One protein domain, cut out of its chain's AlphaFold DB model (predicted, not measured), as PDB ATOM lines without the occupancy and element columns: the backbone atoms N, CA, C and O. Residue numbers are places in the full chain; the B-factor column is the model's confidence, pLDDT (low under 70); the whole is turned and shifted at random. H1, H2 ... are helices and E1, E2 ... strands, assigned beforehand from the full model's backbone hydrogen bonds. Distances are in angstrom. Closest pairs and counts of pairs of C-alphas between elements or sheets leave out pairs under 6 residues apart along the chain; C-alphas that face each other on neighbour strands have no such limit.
ATOM      1  N   PHE A  50     324.158 240.521 212.101       98.12
ATOM      2  CA  PHE A  50     323.478 239.788 211.032       98.12
ATOM      3  C   PHE A  50     324.160 240.045 209.694       98.12
ATOM      4  O   PHE A  50     324.441 241.194 209.354       98.12
ATOM      5  N   ASP A  51     324.348 238.978 208.926       98.44
ATOM      6  CA  ASP A  51     324.925 239.046 207.590       98.44
ATOM      7  C   ASP A  51     323.825 238.895 206.534       98.44
ATOM      8  O   ASP A  51     322.885 238.107 206.689       98.44
ATOM      9  N   GLY A  52     323.971 239.632 205.437       97.69
ATOM     10  CA  GLY A  52     323.194 239.469 204.218       97.69
ATOM     11  C   GLY A  52     322.244 240.616 203.889       97.69
ATOM     12  O   GLY A  52     322.281 241.692 204.485       97.69
ATOM     13  N   ALA A  53     321.404 240.390 202.881       98.19
ATOM     14  CA  ALA A  53     320.441 241.377 202.416       98.19
ATOM     15  C   ALA A  53     319.330 241.623 203.445       98.19
ATOM     16  O   ALA A  53     318.706 240.691 203.966       98.19
ATOM     17  N   ILE A  54     319.014 242.893 203.683       98.62
ATOM     18  CA  ILE A  54     317.835 243.280 204.454       98.62
ATOM     19  C   ILE A  54     316.645 243.272 203.506       98.62
ATOM     20  O   ILE A  54     316.661 243.908 202.455       98.62
ATOM     21  N   THR A  55     315.597 242.545 203.873       98.25
ATOM     22  CA  THR A  55     314.410 242.365 203.039       98.25
ATOM     23  C   THR A  55     313.147 242.433 203.889       98.25
ATOM     24  O   THR A  55     313.177 242.364 205.120       98.25
ATOM     25  N   VAL A  56     311.993 242.504 203.233       97.44
ATOM     26  CA  VAL A  56     310.691 242.482 203.915       97.44
ATOM     27  C   VAL A  56     310.456 241.216 204.751       97.44
ATOM     28  O   VAL A  56     309.629 241.243 205.658       97.44
ATOM     29  N   THR A  57     311.163 240.112 204.478       97.12
ATOM     30  CA  THR A  57     310.963 238.834 205.184       97.12
ATOM     31  C   THR A  57     311.718 238.756 206.509       97.12
ATOM     32  O   THR A  57     311.279 238.048 207.415       97.12
ATOM     33  N   ASN A  58     312.833 239.481 206.650       97.25
ATOM     34  CA  ASN A  58     313.684 239.441 207.842       97.25
ATOM     35  C   ASN A  58     313.579 240.708 208.709       97.25
ATOM     36  O   ASN A  58     313.756 240.632 209.926       97.25
ATOM     37  N   TYR A  59     313.186 241.845 208.130       96.81
ATOM     38  CA  TYR A  59     313.118 243.133 208.821       96.81
ATOM     39  C   TYR A  59     312.210 243.139 210.065       96.81
ATOM     40  O   TYR A  59     312.556 243.724 211.101       96.81
ATOM     41  N   SER A  60     311.054 242.467 210.009       95.25
ATOM     42  CA  SER A  60     310.154 242.367 211.167       95.25
ATOM     43  C   SER A  60     310.798 241.620 212.333       95.25
ATOM     44  O   SER A  60     310.587 241.993 213.482       95.25
ATOM     45  N   ASN A  61     311.626 240.612 212.051       95.25
ATOM     46  CA  ASN A  61     312.324 239.852 213.086       95.25
ATOM     47  C   ASN A  61     313.394 240.719 213.754       95.25
ATOM     48  O   ASN A  61     313.454 240.773 214.979       95.25
ATOM     49  N   TYR A  62     314.175 241.468 212.971       94.44
ATOM     50  CA  TYR A  62     315.193 242.382 213.499       94.44
ATOM     51  C   TYR A  62     314.602 243.438 214.434       94.44
ATOM     52  O   TYR A  62     315.084 243.644 215.546       94.44
ATOM     53  N   THR A  63     313.525 244.091 214.000       90.94
ATOM     54  CA  THR A  63     312.870 245.127 214.807       90.94
ATOM     55  C   THR A  63     312.151 244.557 216.025       90.94
ATOM     56  O   THR A  63     312.106 245.217 217.060       90.94
ATOM     57  N   PHE A  64     311.636 243.329 215.942       91.81
ATOM     58  CA  PHE A  64     311.057 242.637 217.087       91.81
ATOM     59  C   PHE A  64     312.110 242.284 218.146       91.81
ATOM     60  O   PHE A  64     311.861 242.514 219.327       91.81
ATOM     61  N   LEU A  65     313.282 241.780 217.740       89.88
ATOM     62  CA  LEU A  65     314.335 241.337 218.664       89.88
ATOM     63  C   LEU A  65     314.831 242.444 219.598       89.88
ATOM     64  O   LEU A  65     315.075 242.171 220.765       89.88
ATOM     65  N   LEU A  66     314.966 243.682 219.116       82.38
ATOM     66  CA  LEU A  66     315.449 244.804 219.935       82.38
ATOM     67  C   LEU A  66     314.345 245.580 220.658       82.38
ATOM     68  O   LEU A  66     314.646 246.511 221.411       82.38
ATOM     69  N   ASN A  67     313.070 245.242 220.450       83.88
ATOM     70  CA  ASN A  67     311.989 245.972 221.099       83.88
ATOM     71  C   ASN A  67     312.114 245.873 222.624       83.88
ATOM     72  O   ASN A  67     312.052 244.793 223.205       83.88
ATOM     73  N   ASN A  68     312.227 247.037 223.267       84.38
ATOM     74  CA  ASN A  68     312.334 247.195 224.719       84.38
ATOM     75  C   ASN A  68     313.588 246.572 225.358       84.38
ATOM     76  O   ASN A  68     313.619 246.415 226.580       84.38
ATOM     77  N   ILE A  69     314.630 246.258 224.579       90.81
ATOM     78  CA  ILE A  69     315.929 245.885 225.152       90.81
ATOM     79  C   ILE A  69     316.727 247.161 225.422       90.81
ATOM     80  O   ILE A  69     317.094 247.902 224.506       90.81
ATOM     81  N   ILE A  70     316.961 247.427 226.706       93.56
ATOM     82  CA  ILE A  70     317.675 248.601 227.203       93.56
ATOM     83  C   ILE A  70     318.941 248.133 227.920       93.56
ATOM     84  O   ILE A  70     318.887 247.276 228.804       93.56
ATOM     85  N   ASN A  71     320.082 248.708 227.550       93.81
ATOM     86  CA  ASN A  71     321.357 248.466 228.215       93.81
ATOM     87  C   ASN A  71     321.346 249.052 229.644       93.81
ATOM     88  O   ASN A  71     320.599 249.993 229.916       93.81
ATOM     89  N   PRO A  72     322.224 248.595 230.561       94.19
ATOM     90  CA  PRO A  72     322.286 249.116 231.935       94.19
ATOM     91  C   PRO A  72     322.500 250.635 232.055       94.19
ATOM     92  O   PRO A  72     322.201 251.221 233.090       94.19
ATOM     93  N   ASN A  73     323.002 251.284 231.001       93.00
ATOM     94  CA  ASN A  73     323.166 252.737 230.916       93.00
ATOM     95  C   ASN A  73     321.895 253.491 230.460       93.00
ATOM     96  O   ASN A  73     321.959 254.693 230.215       93.00
ATOM     97  N   GLY A  74     320.760 252.805 230.297       94.19
ATOM     98  CA  GLY A  74     319.484 253.391 229.877       94.19
ATOM     99  C   GLY A  74     319.341 253.626 228.369       94.19
ATOM    100  O   GLY A  74     318.290 254.091 227.930       94.19
ATOM    101  N   CYS A  75     320.355 253.307 227.560       92.38
ATOM    102  CA  CYS A  75     320.274 253.427 226.103       92.38
ATOM    103  C   CYS A  75     319.650 252.168 225.475       92.38
ATOM    104  O   CYS A  75     319.918 251.064 225.955       92.38
ATOM    105  N   PRO A  76     318.885 252.294 224.374       92.62
ATOM    106  CA  PRO A  76     318.463 251.137 223.588       92.62
ATOM    107  C   PRO A  76     319.660 250.306 223.117       92.62
ATOM    108  O   PRO A  76     320.704 250.864 222.767       92.62
ATOM    109  N   SER A  77     319.515 248.983 223.107       93.69
ATOM    110  CA  SER A  77     320.503 248.095 222.492       93.69
ATOM    111  C   SER A  77     320.475 248.233 220.967       93.69
ATOM    112  O   SER A  77     319.425 248.491 220.381       93.69
ATOM    113  N   GLY A  78     321.635 248.070 220.333       94.06
ATOM    114  CA  GLY A  78     321.792 248.087 218.878       94.06
ATOM    115  C   GLY A  78     322.338 246.760 218.360       94.06
ATOM    116  O   GLY A  78     322.855 245.947 219.127       94.06
ATOM    117  N   MET A  79     322.213 246.561 217.053       96.00
ATOM    118  CA  MET A  79     322.818 245.464 216.296       96.00
ATOM    119  C   MET A  79     323.708 246.022 215.191       96.00
ATOM    120  O   MET A  79     323.599 247.200 214.835       96.00
ATOM    121  N   THR A  80     324.514 245.145 214.605       98.50
ATOM    122  CA  THR A  80     325.323 245.449 213.422       98.50
ATOM    123  C   THR A  80     324.883 244.594 212.245       98.50
ATOM    124  O   THR A  80     324.711 243.383 212.366       98.50
ATOM    125  N   PHE A  81     324.689 245.216 211.090       98.75
ATOM    126  CA  PHE A  81     324.289 244.529 209.866       98.75
ATOM    127  C   PHE A  81     325.421 244.590 208.852       98.75
ATOM    128  O   PHE A  81     325.754 245.673 208.379       98.75
ATOM    129  N   PHE A  82     325.991 243.443 208.494       98.88
ATOM    130  CA  PHE A  82     326.928 243.327 207.381       98.88
ATOM    131  C   PHE A  82     326.125 243.031 206.113       98.88
ATOM    132  O   PHE A  82     325.669 241.910 205.885       98.88
ATOM    133  N   VAL A  83     325.926 244.057 205.287       98.75
ATOM    134  CA  VAL A  83     324.992 244.026 204.154       98.75
ATOM    135  C   VAL A  83     325.734 243.831 202.835       98.75
ATOM    136  O   VAL A  83     326.743 244.497 202.602       98.75
ATOM    137  N   TYR A  84     325.212 242.963 201.961       98.44
ATOM    138  CA  TYR A  84     325.596 242.894 200.545       98.44
ATOM    139  C   TYR A  84     324.494 243.447 199.635       98.44
ATOM    140  O   TYR A  84     323.360 243.631 200.070       98.44
ATOM    141  N   HIS A  85     324.816 243.736 198.372       98.50
ATOM    142  CA  HIS A  85     323.908 244.446 197.462       98.50
ATOM    143  C   HIS A  85     322.692 243.626 197.014       98.50
ATOM    144  O   HIS A  85     321.572 244.141 197.018       98.50
ATOM    145  N   GLU A  86     322.912 242.389 196.560       98.06
ATOM    146  CA  GLU A  86     321.876 241.589 195.902       98.06
ATOM    147  C   GLU A  86     320.625 241.451 196.789       98.06
ATOM    148  O   GLU A  86     320.713 241.090 197.956       98.06
ATOM    149  N   TYR A  87     319.448 241.770 196.244       97.81
ATOM    150  CA  TYR A  87     318.148 241.761 196.940       97.81
ATOM    151  C   TYR A  87     317.994 242.701 198.149       97.81
ATOM    152  O   TYR A  87     316.939 242.677 198.785       97.81
ATOM    153  N   ASN A  88     318.977 243.545 198.472       98.62
ATOM    154  CA  ASN A  88     318.881 244.436 199.623       98.62
ATOM    155  C   ASN A  88     317.883 245.581 199.393       98.62
ATOM    156  O   ASN A  88     318.019 246.386 198.467       98.62
ATOM    157  N   ASP A  89     316.910 245.704 200.290       98.75
ATOM    158  CA  ASP A  89     316.004 246.843 200.350       98.75
ATOM    159  C   ASP A  89     316.661 247.988 201.131       98.75
ATOM    160  O   ASP A  89     316.632 248.047 202.363       98.75
ATOM    161  N   TYR A  90     317.229 248.940 200.392       98.81
ATOM    162  CA  TYR A  90     317.907 250.102 200.962       98.81
ATOM    163  C   TYR A  90     316.995 251.013 201.802       98.81
ATOM    164  O   TYR A  90     317.493 251.721 202.678       98.81
ATOM    165  N   THR A  91     315.671 250.979 201.608       98.69
ATOM    166  CA  THR A  91     314.730 251.736 202.453       98.69
ATOM    167  C   THR A  91     314.649 251.108 203.840       98.69
ATOM    168  O   THR A  91     314.689 251.804 204.859       98.69
ATOM    169  N   LEU A  92     314.581 249.777 203.897       98.62
ATOM    170  CA  LEU A  92     314.607 249.038 205.157       98.62
ATOM    171  C   LEU A  92     315.978 249.136 205.834       98.62
ATOM    172  O   LEU A  92     316.038 249.312 207.054       98.62
ATOM    173  N   THR A  93     317.069 249.121 205.060       98.75
ATOM    174  CA  THR A  93     318.419 249.405 205.569       98.75
ATOM    175  C   THR A  93     318.508 250.793 206.204       98.75
ATOM    176  O   THR A  93     318.965 250.908 207.341       98.75
ATOM    177  N   HIS A  94     318.005 251.835 205.531       98.69
ATOM    178  CA  HIS A  94     317.952 253.189 206.094       98.69
ATOM    179  C   HIS A  94     317.169 253.225 207.410       98.69
ATOM    180  O   HIS A  94     317.583 253.864 208.373       98.69
ATOM    181  N   SER A  95     316.044 252.512 207.480       97.88
ATOM    182  CA  SER A  95     315.232 252.454 208.693       97.88
ATOM    183  C   SER A  95     315.962 251.788 209.870       97.88
ATOM    184  O   SER A  95     315.848 252.258 211.005       97.88
ATOM    185  N   LEU A  96     316.753 250.731 209.631       97.75
ATOM    186  CA  LEU A  96     317.603 250.126 210.670       97.75
ATOM    187  C   LEU A  96     318.682 251.099 211.154       97.75
ATOM    188  O   LEU A  96     318.850 251.246 212.368       97.75
ATOM    189  N   TYR A  97     319.338 251.806 210.232       98.06
ATOM    190  CA  TYR A  97     320.293 252.868 210.554       98.06
ATOM    191  C   TYR A  97     319.649 253.991 211.384       98.06
ATOM    192  O   TYR A  97     320.142 254.341 212.454       98.06
ATOM    193  N   PHE A  98     318.484 254.498 210.967       96.00
ATOM    194  CA  PHE A  98     317.733 255.530 211.693       96.00
ATOM    195  C   PHE A  98     317.350 255.089 213.117       96.00
ATOM    196  O   PHE A  98     317.290 255.897 214.044       96.00
ATOM    197  N   LYS A  99     317.149 253.782 213.319       93.94
ATOM    198  CA  LYS A  99     316.939 253.150 214.633       93.94
ATOM    199  C   LYS A  99     318.237 252.913 215.422       93.94
ATOM    200  O   LYS A  99     318.192 252.211 216.428       93.94
ATOM    201  N   ARG A 100     319.355 253.528 215.020       94.19
ATOM    202  CA  ARG A 100     320.684 253.464 215.659       94.19
ATOM    203  C   ARG A 100     321.342 252.083 215.630       94.19
ATOM    204  O   ARG A 100     322.144 251.772 216.506       94.19
ATOM    205  N   ASN A 101     321.005 251.267 214.636       96.94
ATOM    206  CA  ASN A 101     321.808 250.091 214.323       96.94
ATOM    207  C   ASN A 101     322.986 250.505 213.449       96.94
ATOM    208  O   ASN A 101     322.886 251.435 212.648       96.94
ATOM    209  N   GLU A 102     324.087 249.786 213.589       98.62
ATOM    210  CA  GLU A 102     325.233 249.951 212.714       98.62
ATOM    211  C   GLU A 102     324.990 249.218 211.392       98.62
ATOM    212  O   GLU A 102     324.524 248.076 211.382       98.62
ATOM    213  N   ILE A 103     325.329 249.868 210.278       98.88
ATOM    214  CA  ILE A 103     325.302 249.266 208.945       98.88
ATOM    215  C   ILE A 103     326.733 249.232 208.402       98.88
ATOM    216  O   ILE A 103     327.374 250.271 208.245       98.88
ATOM    217  N   SER A 104     327.204 248.029 208.096       98.81
ATOM    218  CA  SER A 104     328.567 247.707 207.674       98.81
ATOM    219  C   SER A 104     328.566 246.932 206.355       98.81
ATOM    220  O   SER A 104     327.528 246.496 205.852       98.81
ATOM    221  N   THR A 105     329.745 246.774 205.762       98.81
ATOM    222  CA  THR A 105     329.906 246.204 204.419       98.81
ATOM    223  C   THR A 105     330.059 244.679 204.446       98.81
ATOM    224  O   THR A 105     330.781 244.136 205.284       98.81
ATOM    225  N   HIS A 106     329.410 243.983 203.507       98.81
ATOM    226  CA  HIS A 106     329.553 242.536 203.291       98.81
ATOM    227  C   HIS A 106     329.768 242.180 201.817       98.81
ATOM    228  O   HIS A 106     329.261 241.172 201.328       98.81
ATOM    229  N   SER A 107     330.540 243.014 201.116       98.75
ATOM    230  CA  SER A 107     330.776 242.998 199.664       98.75
ATOM    231  C   SER A 107     329.609 243.471 198.793       98.75
ATOM    232  O   SER A 107     328.469 243.594 199.236       98.75
ATOM    233  N   MET A 108     329.909 243.734 197.525       98.62
ATOM    234  CA  MET A 108     328.926 244.101 196.520       98.62
ATOM    235  C   MET A 108     328.265 242.839 195.963       98.62
ATOM    236  O   MET A 108     327.045 242.759 195.908       98.62
ATOM    237  N   SER A 109     329.051 241.841 195.569       98.25
ATOM    238  CA  SER A 109     328.552 240.698 194.803       98.25
ATOM    239  C   SER A 109     328.148 239.497 195.648       98.25
ATOM    240  O   SER A 109     327.317 238.712 195.202       98.25
ATOM    241  N   HIS A 110     328.777 239.298 196.813       98.38
ATOM    242  CA  HIS A 110     328.729 238.039 197.562       98.38
ATOM    243  C   HIS A 110     328.893 236.794 196.640       98.38
ATOM    244  O   HIS A 110     328.259 235.751 196.821       98.38
ATOM    245  N   SER A 111     329.744 236.915 195.610       97.88
ATOM    246  CA  SER A 111     329.972 235.910 194.571       97.88
ATOM    247  C   SER A 111     330.368 234.538 195.116       97.88
ATOM    248  O   SER A 111     331.099 234.427 196.101       97.88
ATOM    249  N   THR A 112     329.953 233.490 194.407       97.00
ATOM    250  CA  THR A 112     330.381 232.102 194.638       97.00
ATOM    251  C   THR A 112     331.286 231.625 193.498       97.00
ATOM    252  O   THR A 112     331.119 232.109 192.376       97.00
ATOM    253  N   PRO A 113     332.198 230.661 193.742       97.56
ATOM    254  CA  PRO A 113     332.449 229.938 194.999       97.56
ATOM    255  C   PRO A 113     333.217 230.753 196.056       97.56
ATOM    256  O   PRO A 113     333.860 231.753 195.756       97.56
ATOM    257  N   SER A 114     333.174 230.299 197.316       96.75
ATOM    258  CA  SER A 114     333.866 230.968 198.430       96.75
ATOM    259  C   SER A 114     335.388 231.032 198.251       96.75
ATOM    260  O   SER A 114     336.017 231.973 198.720       96.75
ATOM    261  N   SER A 115     335.984 230.070 197.539       96.88
ATOM    262  CA  SER A 115     337.428 230.009 197.284       96.88
ATOM    263  C   SER A 115     337.965 231.209 196.511       96.88
ATOM    264  O   SER A 115     339.128 231.561 196.679       96.88
ATOM    265  N   ASP A 116     337.141 231.846 195.681       97.50
ATOM    266  CA  ASP A 116     337.599 232.925 194.803       97.50
ATOM    267  C   ASP A 116     337.977 234.174 195.605       97.50
ATOM    268  O   ASP A 116     338.889 234.909 195.230       97.50
ATOM    269  N   TRP A 117     337.347 234.376 196.767       98.62
ATOM    270  CA  TRP A 117     337.651 235.476 197.682       98.62
ATOM    271  C   TRP A 117     339.096 235.452 198.187       98.62
ATOM    272  O   TRP A 117     339.672 236.517 198.402       98.62
ATOM    273  N   ALA A 118     339.698 234.264 198.309       98.56
ATOM    274  CA  ALA A 118     341.074 234.078 198.772       98.56
ATOM    275  C   ALA A 118     342.138 234.593 197.789       98.56
ATOM    276  O   ALA A 118     343.307 234.685 198.157       98.56
ATOM    277  N   TYR A 119     341.742 234.870 196.541       98.31
ATOM    278  CA  TYR A 119     342.639 235.248 195.446       98.31
ATOM    279  C   TYR A 119     342.276 236.587 194.801       98.31
ATOM    280  O   TYR A 119     342.936 236.999 193.847       98.31
ATOM    281  N   LYS A 120     341.237 237.265 195.302       98.69
ATOM    282  CA  LYS A 120     340.871 238.606 194.842       98.69
ATOM    283  C   LYS A 120     342.004 239.580 195.146       98.69
ATOM    284  O   LYS A 120     342.505 239.633 196.270       98.69
ATOM    285  N   SER A 121     342.346 240.374 194.143       98.81
ATOM    286  CA  SER A 121     343.316 241.461 194.236       98.81
ATOM    287  C   SER A 121     342.804 242.623 195.095       98.81
ATOM    288  O   SER A 121     341.606 242.749 195.358       98.81
ATOM    289  N   VAL A 122     343.699 243.547 195.459       98.88
ATOM    290  CA  VAL A 122     343.337 244.818 196.121       98.88
ATOM    291  C   VAL A 122     342.241 245.571 195.358       98.88
ATOM    292  O   VAL A 122     341.341 246.130 195.981       98.88
ATOM    293  N   SER A 123     342.303 245.604 194.020       98.81
ATOM    294  CA  SER A 123     341.306 246.310 193.202       98.81
ATOM    295  C   SER A 123     339.938 245.654 193.318       98.81
ATOM    296  O   SER A 123     338.954 246.345 193.548       98.81
ATOM    297  N   GLU A 124     339.877 244.327 193.233       98.81
ATOM    298  CA  GLU A 124     338.618 243.593 193.369       98.81
ATOM    299  C   GLU A 124     338.038 243.745 194.777       98.81
ATOM    300  O   GLU A 124     336.848 243.993 194.919       98.81
ATOM    301  N   TRP A 125     338.861 243.689 195.829       98.81
ATOM    302  CA  TRP A 125     338.396 243.991 197.188       98.81
ATOM    303  C   TRP A 125     337.943 245.443 197.357       98.81
ATOM    304  O   TRP A 125     337.007 245.706 198.112       98.81
ATOM    305  N   THR A 126     338.572 246.383 196.650       98.88
ATOM    306  CA  THR A 126     338.156 247.791 196.641       98.88
ATOM    307  C   THR A 126     336.793 247.947 195.975       98.88
ATOM    308  O   THR A 126     335.940 248.648 196.516       98.88
ATOM    309  N   ASP A 127     336.553 247.258 194.860       98.88
ATOM    310  CA  ASP A 127     335.257 247.256 194.178       98.88
ATOM    311  C   ASP A 127     334.173 246.587 195.036       98.88
ATOM    312  O   ASP A 127     333.056 247.089 195.131       98.88
ATOM    313  N   GLU A 128     334.507 245.494 195.724       98.88
ATOM    314  CA  GLU A 128     333.569 244.765 196.578       98.88
ATOM    315  C   GLU A 128     333.193 245.547 197.843       98.88
ATOM    316  O   GLU A 128     332.010 245.741 198.115       98.88
ATOM    317  N   ILE A 129     334.172 246.016 198.621       98.88
ATOM    318  CA  ILE A 129     333.926 246.747 199.878       98.88
ATOM    319  C   ILE A 129     333.472 248.177 199.577       98.88
ATOM    320  O   ILE A 129     332.479 248.655 200.126       98.88
ATOM    321  N   GLY A 130     334.185 248.871 198.691       98.75
ATOM    322  CA  GLY A 130     333.900 250.257 198.334       98.75
ATOM    323  C   GLY A 130     332.603 250.396 197.547       98.75
ATOM    324  O   GLY A 130     331.842 251.330 197.792       98.75
ATOM    325  N   GLY A 131     332.294 249.443 196.662       98.81
ATOM    326  CA  GLY A 131     331.050 249.438 195.893       98.81
ATOM    327  C   GLY A 131     329.814 249.373 196.784       98.81
ATOM    328  O   GLY A 131     328.916 250.208 196.648       98.81
ATOM    329  N   ILE A 132     329.782 248.450 197.753       98.88
ATOM    330  CA  ILE A 132     328.660 248.378 198.698       98.88
ATOM    331  C   ILE A 132     328.643 249.570 199.662       98.88
ATOM    332  O   ILE A 132     327.563 250.070 199.969       98.88
ATOM    333  N   GLN A 133     329.803 250.089 200.081       98.81
ATOM    334  CA  GLN A 133     329.881 251.300 200.905       98.81
ATOM    335  C   GLN A 133     329.229 252.503 200.198       98.81
ATOM    336  O   GLN A 133     328.397 253.196 200.786       98.81
ATOM    337  N   GLU A 134     329.561 252.730 198.924       98.81
ATOM    338  CA  GLU A 134     328.962 253.783 198.095       98.81
ATOM    339  C   GLU A 134     327.467 253.544 197.858       98.81
ATOM    340  O   GLU A 134     326.662 254.476 197.925       98.81
ATOM    341  N   ALA A 135     327.066 252.294 197.618       98.88
ATOM    342  CA  ALA A 135     325.666 251.945 197.412       98.88
ATOM    343  C   ALA A 135     324.823 252.193 198.672       98.88
ATOM    344  O   ALA A 135     323.751 252.787 198.584       98.88
ATOM    345  N   LEU A 136     325.310 251.799 199.849       98.88
ATOM    346  CA  LEU A 136     324.665 252.082 201.133       98.88
ATOM    347  C   LEU A 136     324.576 253.590 201.385       98.88
ATOM    348  O   LEU A 136     323.506 254.091 201.734       98.88
ATOM    349  N   ALA A 137     325.659 254.331 201.137       98.81
ATOM    350  CA  ALA A 137     325.659 255.774 201.335       98.81
ATOM    351  C   ALA A 137     324.635 256.480 200.436       98.81
ATOM    352  O   ALA A 137     323.867 257.331 200.885       98.81
ATOM    353  N   LYS A 138     324.582 256.083 199.164       98.75
ATOM    354  CA  LYS A 138     323.712 256.694 198.160       98.75
ATOM    355  C   LYS A 138     322.256 256.254 198.273       98.75
ATOM    356  O   LYS A 138     321.364 257.098 198.258       98.75
ATOM    357  N   PHE A 139     322.000 254.951 198.323       98.81
ATOM    358  CA  PHE A 139     320.651 254.396 198.193       98.81
ATOM    359  C   PHE A 139     319.946 254.221 199.538       98.81
ATOM    360  O   PHE A 139     318.727 254.363 199.584       98.81
ATOM    361  N   ALA A 140     320.683 253.972 200.628       98.69
ATOM    362  CA  ALA A 140     320.131 253.985 201.986       98.69
ATOM    363  C   ALA A 140     320.346 255.329 202.700       98.69
ATOM    364  O   ALA A 140     320.004 255.440 203.872       98.69
ATOM    365  N   ASN A 141     320.884 256.355 202.027       98.62
ATOM    366  CA  ASN A 141     321.078 257.697 202.589       98.62
ATOM    367  C   ASN A 141     321.777 257.676 203.966       98.62
ATOM    368  O   ASN A 141     321.323 258.306 204.925       98.62
ATOM    369  N   ILE A 142     322.843 256.882 204.072       98.81
ATOM    370  CA  ILE A 142     323.683 256.784 205.268       98.81
ATOM    371  C   ILE A 142     324.934 257.639 205.026       98.81
ATOM    372  O   ILE A 142     325.525 257.557 203.947       98.81
ATOM    373  N   PRO A 143     325.386 258.469 205.977       98.62
ATOM    374  CA  PRO A 143     326.657 259.164 205.828       98.62
ATOM    375  C   PRO A 143     327.783 258.155 205.583       98.62
ATOM    376  O   PRO A 143     328.019 257.280 206.408       98.62
ATOM    377  N   LYS A 144     328.510 258.282 204.464       98.38
ATOM    378  CA  LYS A 144     329.574 257.329 204.094       98.38
ATOM    379  C   LYS A 144     330.608 257.123 205.213       98.38
ATOM    380  O   LYS A 144     331.091 256.015 205.405       98.38
ATOM    381  N   ALA A 145     330.906 258.182 205.971       98.12
ATOM    382  CA  ALA A 145     331.831 258.151 207.104       98.12
ATOM    383  C   ALA A 145     331.356 257.285 208.289       98.12
ATOM    384  O   ALA A 145     332.173 256.916 209.124       98.12
ATOM    385  N   GLU A 146     330.064 256.954 208.364       98.44
ATOM    386  CA  GLU A 146     329.491 256.046 209.370       98.44
ATOM    387  C   GLU A 146     329.421 254.589 208.871       98.44
ATOM    388  O   GLU A 146     328.984 253.704 209.600       98.44
ATOM    389  N   ILE A 147     329.879 254.324 207.640       98.81
ATOM    390  CA  ILE A 147     329.969 252.990 207.035       98.81
ATOM    391  C   ILE A 147     331.442 252.590 207.017       98.81
ATOM    392  O   ILE A 147     332.181 252.856 206.068       98.81
ATOM    393  N   TRP A 148     331.868 252.008 208.126       98.06
ATOM    394  CA  TRP A 148     333.268 251.890 208.535       98.06
ATOM    395  C   TRP A 148     333.668 250.482 208.998       98.06
ATOM    396  O   TRP A 148     334.840 250.248 209.289       98.06
ATOM    397  N   GLY A 149     332.725 249.539 209.039       98.69
ATOM    398  CA  GLY A 149     332.987 248.124 209.292       98.69
ATOM    399  C   GLY A 149     332.949 247.283 208.020       98.69
ATOM    400  O   GLY A 149     332.208 247.583 207.075       98.69
ATOM    401  N   ALA A 150     333.706 246.189 208.019       98.69
ATOM    402  CA  ALA A 150     333.664 245.182 206.967       98.69
ATOM    403  C   ALA A 150     333.661 243.759 207.536       98.69
ATOM    404  O   ALA A 150     334.309 243.467 208.543       98.69
ATOM    405  N   ARG A 151     332.942 242.866 206.855       98.88
ATOM    406  CA  ARG A 151     333.046 241.415 207.022       98.88
ATOM    407  C   ARG A 151     333.137 240.770 205.647       98.88
ATOM    408  O   ARG A 151     332.297 241.020 204.785       98.88
ATOM    409  N   ALA A 152     334.139 239.934 205.435       98.62
ATOM    410  CA  ALA A 152     334.342 239.194 204.203       98.62
ATOM    411  C   ALA A 152     333.242 238.133 204.005       98.62
ATOM    412  O   ALA A 152     332.908 237.417 204.957       98.62
ATOM    413  N   PRO A 153     332.697 237.976 202.786       98.56
ATOM    414  CA  PRO A 153     331.835 236.848 202.448       98.56
ATOM    415  C   PRO A 153     332.486 235.513 202.788       98.56
ATOM    416  O   PRO A 153     333.680 235.310 202.568       98.56
ATOM    417  N   PHE A 154     331.689 234.605 203.353       98.31
ATOM    418  CA  PHE A 154     332.147 233.284 203.807       98.31
ATOM    419  C   PHE A 154     333.308 233.320 204.815       98.31
ATOM    420  O   PHE A 154     333.960 232.297 205.011       98.31
ATOM    421  N   LEU A 155     333.570 234.477 205.440       98.19
ATOM    422  CA  LEU A 155     334.726 234.720 206.312       98.19
ATOM    423  C   LEU A 155     336.084 234.537 205.602       98.19
ATOM    424  O   LEU A 155     337.116 234.363 206.247       98.19
ATOM    425  N   GLN A 156     336.099 234.580 204.266       98.56
ATOM    426  CA  GLN A 156     337.292 234.364 203.452       98.56
ATOM    427  C   GLN A 156     337.907 235.702 203.030       98.56
ATOM    428  O   GLN A 156     337.415 236.366 202.121       98.56
ATOM    429  N   SER A 157     339.021 236.079 203.656       98.00
ATOM    430  CA  SER A 157     339.848 237.204 203.192       98.00
ATOM    431  C   SER A 157     340.881 236.757 202.143       98.00
ATOM    432  O   SER A 157     341.120 235.560 201.975       98.00
ATOM    433  N   SER A 158     341.525 237.717 201.477       98.56
ATOM    434  CA  SER A 158     342.712 237.540 200.617       98.56
ATOM    435  C   SER A 158     343.992 238.013 201.333       98.56
ATOM    436  O   SER A 158     344.941 238.501 200.722       98.56
ATOM    437  N   GLY A 159     344.021 237.925 202.669       98.44
ATOM    438  CA  GLY A 159     345.136 238.401 203.480       98.44
ATOM    439  C   GLY A 159     345.422 239.882 203.234       98.44
ATOM    440  O   GLY A 159     344.520 240.713 203.309       98.44
ATOM    441  N   ASP A 160     346.674 240.210 202.920       98.75
ATOM    442  CA  ASP A 160     347.144 241.590 202.748       98.75
ATOM    443  C   ASP A 160     346.358 242.381 201.686       98.75
ATOM    444  O   ASP A 160     346.155 243.592 201.827       98.75
ATOM    445  N   ASP A 161     345.827 241.720 200.653       98.88
ATOM    446  CA  ASP A 161     345.067 242.405 199.604       98.88
ATOM    447  C   ASP A 161     343.752 242.996 200.136       98.88
ATOM    448  O   ASP A 161     343.413 244.148 199.839       98.88
ATOM    449  N   THR A 162     343.047 242.254 200.998       98.81
ATOM    450  CA  THR A 162     341.818 242.725 201.658       98.81
ATOM    451  C   THR A 162     342.103 243.923 202.556       98.81
ATOM    452  O   THR A 162     341.417 244.943 202.473       98.81
ATOM    453  N   PHE A 163     343.144 243.843 203.389       98.75
ATOM    454  CA  PHE A 163     343.449 244.898 204.361       98.75
ATOM    455  C   PHE A 163     344.056 246.144 203.714       98.75
ATOM    456  O   PHE A 163     343.836 247.263 204.188       98.75
ATOM    457  N   THR A 164     344.741 245.988 202.581       98.88
ATOM    458  CA  THR A 164     345.178 247.119 201.752       98.88
ATOM    459  C   THR A 164     343.977 247.861 201.169       98.88
ATOM    460  O   THR A 164     343.921 249.090 201.259       98.88
ATOM    461  N   ALA A 165     342.984 247.140 200.638       98.81
ATOM    462  CA  ALA A 165     341.743 247.744 200.149       98.81
ATOM    463  C   ALA A 165     340.980 248.464 201.273       98.81
ATOM    464  O   ALA A 165     340.629 249.636 201.133       98.81
ATOM    465  N   MET A 166     340.803 247.809 202.426       98.81
ATOM    466  CA  MET A 166     340.170 248.403 203.610       98.81
ATOM    467  C   MET A 166     340.844 249.708 204.044       98.81
ATOM    468  O   MET A 166     340.161 250.706 204.274       98.81
ATOM    469  N   LYS A 167     342.180 249.727 204.107       98.50
ATOM    470  CA  LYS A 167     342.951 250.924 204.462       98.50
ATOM    471  C   LYS A 167     342.726 252.063 203.469       98.50
ATOM    472  O   LYS A 167     342.509 253.196 203.888       98.50
ATOM    473  N   ASN A 168     342.742 251.765 202.170       98.50
ATOM    474  CA  ASN A 168     342.509 252.758 201.116       98.50
ATOM    475  C   ASN A 168     341.085 253.337 201.163       98.50
ATOM    476  O   ASN A 168     340.885 254.502 200.827       98.50
ATOM    477  N   LEU A 169     340.112 252.538 201.605       98.56
ATOM    478  CA  LEU A 169     338.710 252.932 201.758       98.56
ATOM    479  C   LEU A 169     338.402 253.622 203.097       98.56
ATOM    480  O   LEU A 169     337.284 254.100 203.291       98.56
ATOM    481  N   GLY A 170     339.367 253.683 204.018       98.00
ATOM    482  CA  GLY A 170     339.166 254.239 205.356       98.00
ATOM    483  C   GLY A 170     338.274 253.376 206.252       98.00
ATOM    484  O   GLY A 170     337.587 253.917 207.116       98.00
ATOM    485  N   MET A 171     338.252 252.055 206.044       98.50
ATOM    486  CA  MET A 171     337.556 251.130 206.942       98.50
ATOM    487  C   MET A 171     338.260 251.100 208.301       98.50
ATOM    488  O   MET A 171     339.489 251.082 208.375       98.50
ATOM    489  N   TYR A 172     337.476 251.075 209.372       98.38
ATOM    490  CA  TYR A 172     337.964 251.119 210.745       98.38
ATOM    491  C   TYR A 172     338.172 249.730 211.343       98.38
ATOM    492  O   TYR A 172     339.137 249.519 212.078       98.38
ATOM    493  N   TYR A 173     337.290 248.777 211.034       98.75
ATOM    494  CA  TYR A 173     337.414 247.430 211.578       98.75
ATOM    495  C   TYR A 173     336.976 246.327 210.616       98.75
ATOM    496  O   TYR A 173     336.098 246.504 209.769       98.75
ATOM    497  N   ASP A 174     337.602 245.171 210.804       98.69
ATOM    498  CA  ASP A 174     337.241 243.880 210.237       98.69
ATOM    499  C   ASP A 174     336.564 243.007 211.303       98.69
ATOM    500  O   ASP A 174     336.945 243.031 212.476       98.69
ATOM    501  N   CYS A 175     335.593 242.195 210.894       98.50
ATOM    502  CA  CYS A 175     335.040 241.126 211.722       98.50
ATOM    503  C   CYS A 175     334.910 239.821 210.926       98.50
ATOM    504  O   CYS A 175     333.828 239.240 210.867       98.50
ATOM    505  N   SER A 176     335.994 239.389 210.276       98.19
ATOM    506  CA  SER A 176     336.002 238.208 209.399       98.19
ATOM    507  C   SER A 176     336.772 237.023 209.966       98.19
ATOM    508  O   SER A 176     336.652 235.928 209.432       98.19
ATOM    509  N   PHE A 177     337.580 237.217 211.011       97.19
ATOM    510  CA  PHE A 177     338.498 236.182 211.482       97.19
ATOM    511  C   PHE A 177     337.956 235.401 212.674       97.19
ATOM    512  O   PHE A 177     337.866 235.952 213.778       97.19
ATOM    513  N   PRO A 178     337.610 234.116 212.485       96.31
ATOM    514  CA  PRO A 178     337.296 233.247 213.595       96.31
ATOM    515  C   PRO A 178     338.556 232.787 214.326       96.31
ATOM    516  O   PRO A 178     339.629 232.673 213.739       96.31
ATOM    517  N   THR A 179     338.386 232.464 215.603       94.06
ATOM    518  CA  THR A 179     339.398 231.819 216.442       94.06
ATOM    519  C   THR A 179     338.799 230.596 217.131       94.06
ATOM    520  O   THR A 179     337.690 230.638 217.669       94.06
ATOM    521  N   THR A 180     339.540 229.494 217.102       92.50
ATOM    522  CA  THR A 180     339.223 228.221 217.765       92.50
ATOM    523  C   THR A 180     340.172 227.915 218.919       92.50
ATOM    524  O   THR A 180     339.814 227.150 219.810       92.50
ATOM    525  N   GLU A 181     341.380 228.481 218.919       89.69
ATOM    526  CA  GLU A 181     342.397 228.217 219.944       89.69
ATOM    527  C   GLU A 181     342.198 229.078 221.190       89.69
ATOM    528  O   GLU A 181     342.519 228.654 222.298       89.69
ATOM    529  N   ASN A 182     341.627 230.273 221.030       83.19
ATOM    530  CA  ASN A 182     341.555 231.264 222.093       83.19
ATOM    531  C   ASN A 182     340.126 231.524 222.567       83.19
ATOM    532  O   ASN A 182     339.762 232.668 222.783       83.19
ATOM    533  N   THR A 183     339.299 230.487 222.720       86.06
ATOM    534  CA  THR A 183     337.884 230.619 223.129       86.06
ATOM    535  C   THR A 183     337.691 230.704 224.645       86.06
ATOM    536  O   THR A 183     336.686 231.243 225.110       86.06
ATOM    537  N   ASN A 184     338.663 230.228 225.432       87.00
ATOM    538  CA  ASN A 184     338.649 230.314 226.891       87.00
ATOM    539  C   ASN A 184     340.078 230.410 227.484       87.00
ATOM    540  O   ASN A 184     340.762 229.389 227.573       87.00
ATOM    541  N   PRO A 185     340.524 231.596 227.941       88.94
ATOM    542  CA  PRO A 185     339.792 232.865 227.916       88.94
ATOM    543  C   PRO A 185     339.694 233.453 226.491       88.94
ATOM    544  O   PRO A 185     340.632 233.281 225.715       88.94
ATOM    545  N   PRO A 186     338.593 234.157 226.147       91.44
ATOM    546  CA  PRO A 186     338.407 234.740 224.823       91.44
ATOM    547  C   PRO A 186     339.398 235.872 224.539       91.44
ATOM    548  O   PRO A 186     339.742 236.639 225.444       91.44
ATOM    549  N   ILE A 187     339.819 236.019 223.280       92.81
ATOM    550  CA  ILE A 187     340.574 237.199 222.836       92.81
ATOM    551  C   ILE A 187     339.654 238.397 222.617       92.81
ATOM    552  O   ILE A 187     338.537 238.279 222.118       92.81
ATOM    553  N   TRP A 188     340.154 239.571 222.984       93.50
ATOM    554  CA  TRP A 188     339.463 240.840 222.779       93.50
ATOM    555  C   TRP A 188     339.876 241.498 221.461       93.50
ATOM    556  O   TRP A 188     340.955 241.193 220.942       93.50
ATOM    557  N   PRO A 189     339.056 242.428 220.930       95.50
ATOM    558  CA  PRO A 189     339.426 243.217 219.767       95.50
ATOM    559  C   PRO A 189     340.796 243.869 219.932       95.50
ATOM    560  O   PRO A 189     341.144 244.368 221.009       95.50
ATOM    561  N   TYR A 190     341.562 243.863 218.851       95.50
ATOM    562  CA  TYR A 190     342.924 244.374 218.817       95.50
ATOM    563  C   TYR A 190     343.202 245.030 217.468       95.50
ATOM    564  O   TYR A 190     342.474 244.829 216.497       95.50
ATOM    565  N   THR A 191     344.250 245.839 217.408       97.00
ATOM    566  CA  THR A 191     344.635 246.552 216.189       97.00
ATOM    567  C   THR A 191     345.697 245.793 215.408       97.00
ATOM    568  O   THR A 191     346.606 245.196 215.993       97.00
ATOM    569  N   LEU A 192     345.665 245.913 214.085       96.88
ATOM    570  CA  LEU A 192     346.652 245.326 213.179       96.88
ATOM    571  C   LEU A 192     347.947 246.155 213.059       96.88
ATOM    572  O   LEU A 192     348.802 245.850 212.229       96.88
ATOM    573  N   ASP A 193     348.149 247.162 213.913       96.06
ATOM    574  CA  ASP A 193     349.391 247.938 214.062       96.06
ATOM    575  C   ASP A 193     350.634 247.073 214.289       96.06
ATOM    576  O   ASP A 193     351.720 247.393 213.805       96.06
ATOM    577  N   GLN A 194     350.487 245.972 215.026       93.56
ATOM    578  CA  GLN A 194     351.553 244.988 215.214       93.56
ATOM    579  C   GLN A 194     351.370 243.744 214.340       93.56
ATOM    580  O   GLN A 194     352.126 242.795 214.499       93.56
ATOM    581  N   GLY A 195     350.453 243.783 213.372       94.62
ATOM    582  CA  GLY A 195     350.096 242.663 212.505       94.62
ATOM    583  C   GLY A 195     349.001 241.782 213.107       94.62
ATOM    584  O   GLY A 195     348.454 242.077 214.176       94.62
ATOM    585  N   PHE A 196     348.683 240.703 212.397       95.94
ATOM    586  CA  PHE A 196     347.750 239.673 212.849       95.94
ATOM    587  C   PHE A 196     348.357 238.856 214.000       95.94
ATOM    588  O   PHE A 196     349.527 238.466 213.948       95.94
ATOM    589  N   GLN A 197     347.586 238.649 215.069       94.31
ATOM    590  CA  GLN A 197     348.111 238.194 216.366       94.31
ATOM    591  C   GLN A 197     347.417 236.944 216.925       94.31
ATOM    592  O   GLN A 197     347.777 236.512 218.015       94.31
ATOM    593  N   HIS A 198     346.469 236.345 216.200       93.12
ATOM    594  CA  HIS A 198     345.909 235.033 216.544       93.12
ATOM    595  C   HIS A 198     346.103 234.035 215.398       93.12
ATOM    596  O   HIS A 198     346.755 234.337 214.398       93.12
ATOM    597  N   GLU A 199     345.647 232.803 215.584       94.00
ATOM    598  CA  GLU A 199     345.753 231.750 214.585       94.00
ATOM    599  C   GLU A 199     344.954 232.074 213.315       94.00
ATOM    600  O   GLU A 199     343.892 232.686 213.356       94.00
ATOM    601  N   CYS A 200     345.460 231.645 212.161       95.50
ATOM    602  CA  CYS A 200     344.772 231.846 210.894       95.50
ATOM    603  C   CYS A 200     343.913 230.623 210.548       95.50
ATOM    604  O   CYS A 200     344.373 229.714 209.855       95.50
ATOM    605  N   THR A 201     342.671 230.585 211.038       95.62
ATOM    606  CA  THR A 201     341.752 229.456 210.798       95.62
ATOM    607  C   THR A 201     341.334 229.338 209.327       95.62
ATOM    608  O   THR A 201     341.208 228.225 208.819       95.62
ATOM    609  N   ILE A 202     341.140 230.466 208.633       96.75
ATOM    610  CA  ILE A 202     340.739 230.521 207.217       96.75
ATOM    611  C   ILE A 202     341.811 231.302 206.437       96.75
ATOM    612  O   ILE A 202     341.754 232.532 206.376       96.75
ATOM    613  N   PRO A 203     342.830 230.627 205.875       96.88
ATOM    614  CA  PRO A 203     343.889 231.300 205.135       96.88
ATOM    615  C   PRO A 203     343.413 231.801 203.761       96.88
ATOM    616  O   PRO A 203     342.534 231.185 203.157       96.88
ATOM    617  N   PRO A 204     344.044 232.855 203.211       98.00
ATOM    618  CA  PRO A 204     345.145 233.627 203.799       98.00
ATOM    619  C   PRO A 204     344.680 234.709 204.798       98.00
ATOM    620  O   PRO A 204     343.682 235.382 204.575       98.00
ATOM    621  N   CYS A 205     345.463 234.917 205.863       97.88
ATOM    622  CA  CYS A 205     345.359 236.063 206.784       97.88
ATOM    623  C   CYS A 205     346.472 237.087 206.484       97.88
ATOM    624  O   CYS A 205     347.488 236.698 205.889       97.88
ATOM    625  N   PRO A 206     346.316 238.372 206.863       97.75
ATOM    626  CA  PRO A 206     347.319 239.397 206.591       97.75
ATOM    627  C   PRO A 206     348.648 239.071 207.276       97.75
ATOM    628  O   PRO A 206     348.686 238.648 208.435       97.75
ATOM    629  N   LYS A 207     349.742 239.263 206.541       96.69
ATOM    630  CA  LYS A 207     351.118 239.096 207.020       96.69
ATOM    631  C   LYS A 207     351.768 240.442 207.322       96.69
ATOM    632  O   LYS A 207     352.665 240.498 208.165       96.69
ATOM    633  N   ASP A 208     351.310 241.502 206.665       96.62
ATOM    634  CA  ASP A 208     351.759 242.867 206.890       96.62
ATOM    635  C   ASP A 208     351.024 243.535 208.064       96.62
ATOM    636  O   ASP A 208     350.140 242.977 208.722       96.62
ATOM    637  N   LYS A 209     351.450 244.764 208.371       96.31
ATOM    638  CA  LYS A 209     350.872 245.602 209.424       96.31
ATOM    639  C   LYS A 209     349.899 246.603 208.820       96.31
ATOM    640  O   LYS A 209     350.247 247.334 207.890       96.31
ATOM    641  N   TYR A 210     348.737 246.740 209.447       97.31
ATOM    642  CA  TYR A 210     347.699 247.692 209.053       97.31
ATOM    643  C   TYR A 210     347.337 248.618 210.218       97.31
ATOM    644  O   TYR A 210     346.275 248.455 210.818       97.31
ATOM    645  N   PRO A 211     348.218 249.587 210.556       96.12
ATOM    646  CA  PRO A 211     347.969 250.524 211.643       96.12
ATOM    647  C   PRO A 211     346.613 251.221 211.542       96.12
ATOM    648  O   PRO A 211     346.268 251.744 210.478       96.12
ATOM    649  N   GLY A 212     345.875 251.238 212.651       95.62
ATOM    650  CA  GLY A 212     344.553 251.855 212.770       95.62
ATOM    651  C   GLY A 212     343.370 250.973 212.364       95.62
ATOM    652  O   GLY A 212     342.243 251.331 212.696       95.62
ATOM    653  N   ILE A 213     343.591 249.826 211.704       98.25
ATOM    654  CA  ILE A 213     342.521 248.849 211.462       98.25
ATOM    655  C   ILE A 213     342.400 247.932 212.675       98.25
ATOM    656  O   ILE A 213     343.366 247.288 213.095       98.25
ATOM    657  N   TRP A 214     341.190 247.843 213.210       98.25
ATOM    658  CA  TRP A 214     340.831 246.891 214.247       98.25
ATOM    659  C   TRP A 214     340.397 245.567 213.636       98.25
ATOM    660  O   TRP A 214     339.774 245.520 212.580       98.25
ATOM    661  N   THR A 215     340.665 244.479 214.335       97.06
ATOM    662  CA  THR A 215     339.959 243.223 214.118       97.06
ATOM    663  C   THR A 215     339.110 242.931 215.345       97.06
ATOM    664  O   THR A 215     339.557 243.097 216.485       97.06
ATOM    665  N   VAL A 216     337.859 242.549 215.104       97.25
ATOM    666  CA  VAL A 216     336.920 242.027 216.095       97.25
ATOM    667  C   VAL A 216     336.856 240.514 215.871       97.25
ATOM    668  O   VAL A 216     336.134 240.076 214.972       97.25
ATOM    669  N   PRO A 217     337.626 239.708 216.627       95.62
ATOM    670  CA  PRO A 217     337.694 238.270 216.396       95.62
ATOM    671  C   PRO A 217     336.357 237.589 216.678       95.62
ATOM    672  O   PRO A 217     335.630 237.964 217.603       95.62
ATOM    673  N   MET A 218     336.040 236.562 215.895       95.25
ATOM    674  CA  MET A 218     334.835 235.760 216.069       95.25
ATOM    675  C   MET A 218     335.166 234.510 216.882       95.25
ATOM    676  O   MET A 218     335.852 233.604 216.416       95.25
ATOM    677  N   MET A 219     334.670 234.445 218.112       92.56
ATOM    678  CA  MET A 219     334.906 233.285 218.969       92.56
ATOM    679  C   MET A 219     334.120 232.082 218.444       92.56
ATOM    680  O   MET A 219     332.890 232.134 218.393       92.56
ATOM    681  N   ALA A 220     334.811 231.008 218.052       87.50
ATOM    682  CA  ALA A 220     334.149 229.752 217.724       87.50
ATOM    683  C   ALA A 220     333.514 229.144 218.984       87.50
ATOM    684  O   ALA A 220     334.045 229.282 220.090       87.50
TER     685      ALA A 220
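This is residues 50 to 220 of the 221 residues of an uncharacterized protein of Daphnia pulex (UniProt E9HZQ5). With little regular structure, this is a U of two lobes bridged by long helix H4: one has H1, H2 and parallel sheet E1 E2, the other H3, H5 and unnamed residues 170 to 220. Of the 171 printed residues 58 are in named elements, under half, and these are mostly helix, in the order H1 E1 H2 E2 H3 H4 H5. The whole is compact: radius of gyration of the C-alphas 16.0 A, spans 42 by 36 by 28 A.

Find C-alpha 59 at (313.118, 243.133, 208.821); H1 runs to 65. Next come E1, 80 to 83; H2, 90 to 98; E2, 102 to 105; H3, 114 to 119; H4, 122 to 139, 24.7 A long; H5, 160 to 169, ending at (338.710, 252.932, 201.758).

Look at N 81 and O 102, 2.9 A apart, across E1 and E2. H5 touches H4, closest at C-alphas 122 and 161, 4.6 A. In H3, 0 of 2 O i to N i+4 pairs but 3 of 3 i+3 pairs are within hydrogen-bond range.

C-alphas 74 and 119, the farthest apart, are 45.3 A apart. The printed part has no cut; no printed residue is under 70.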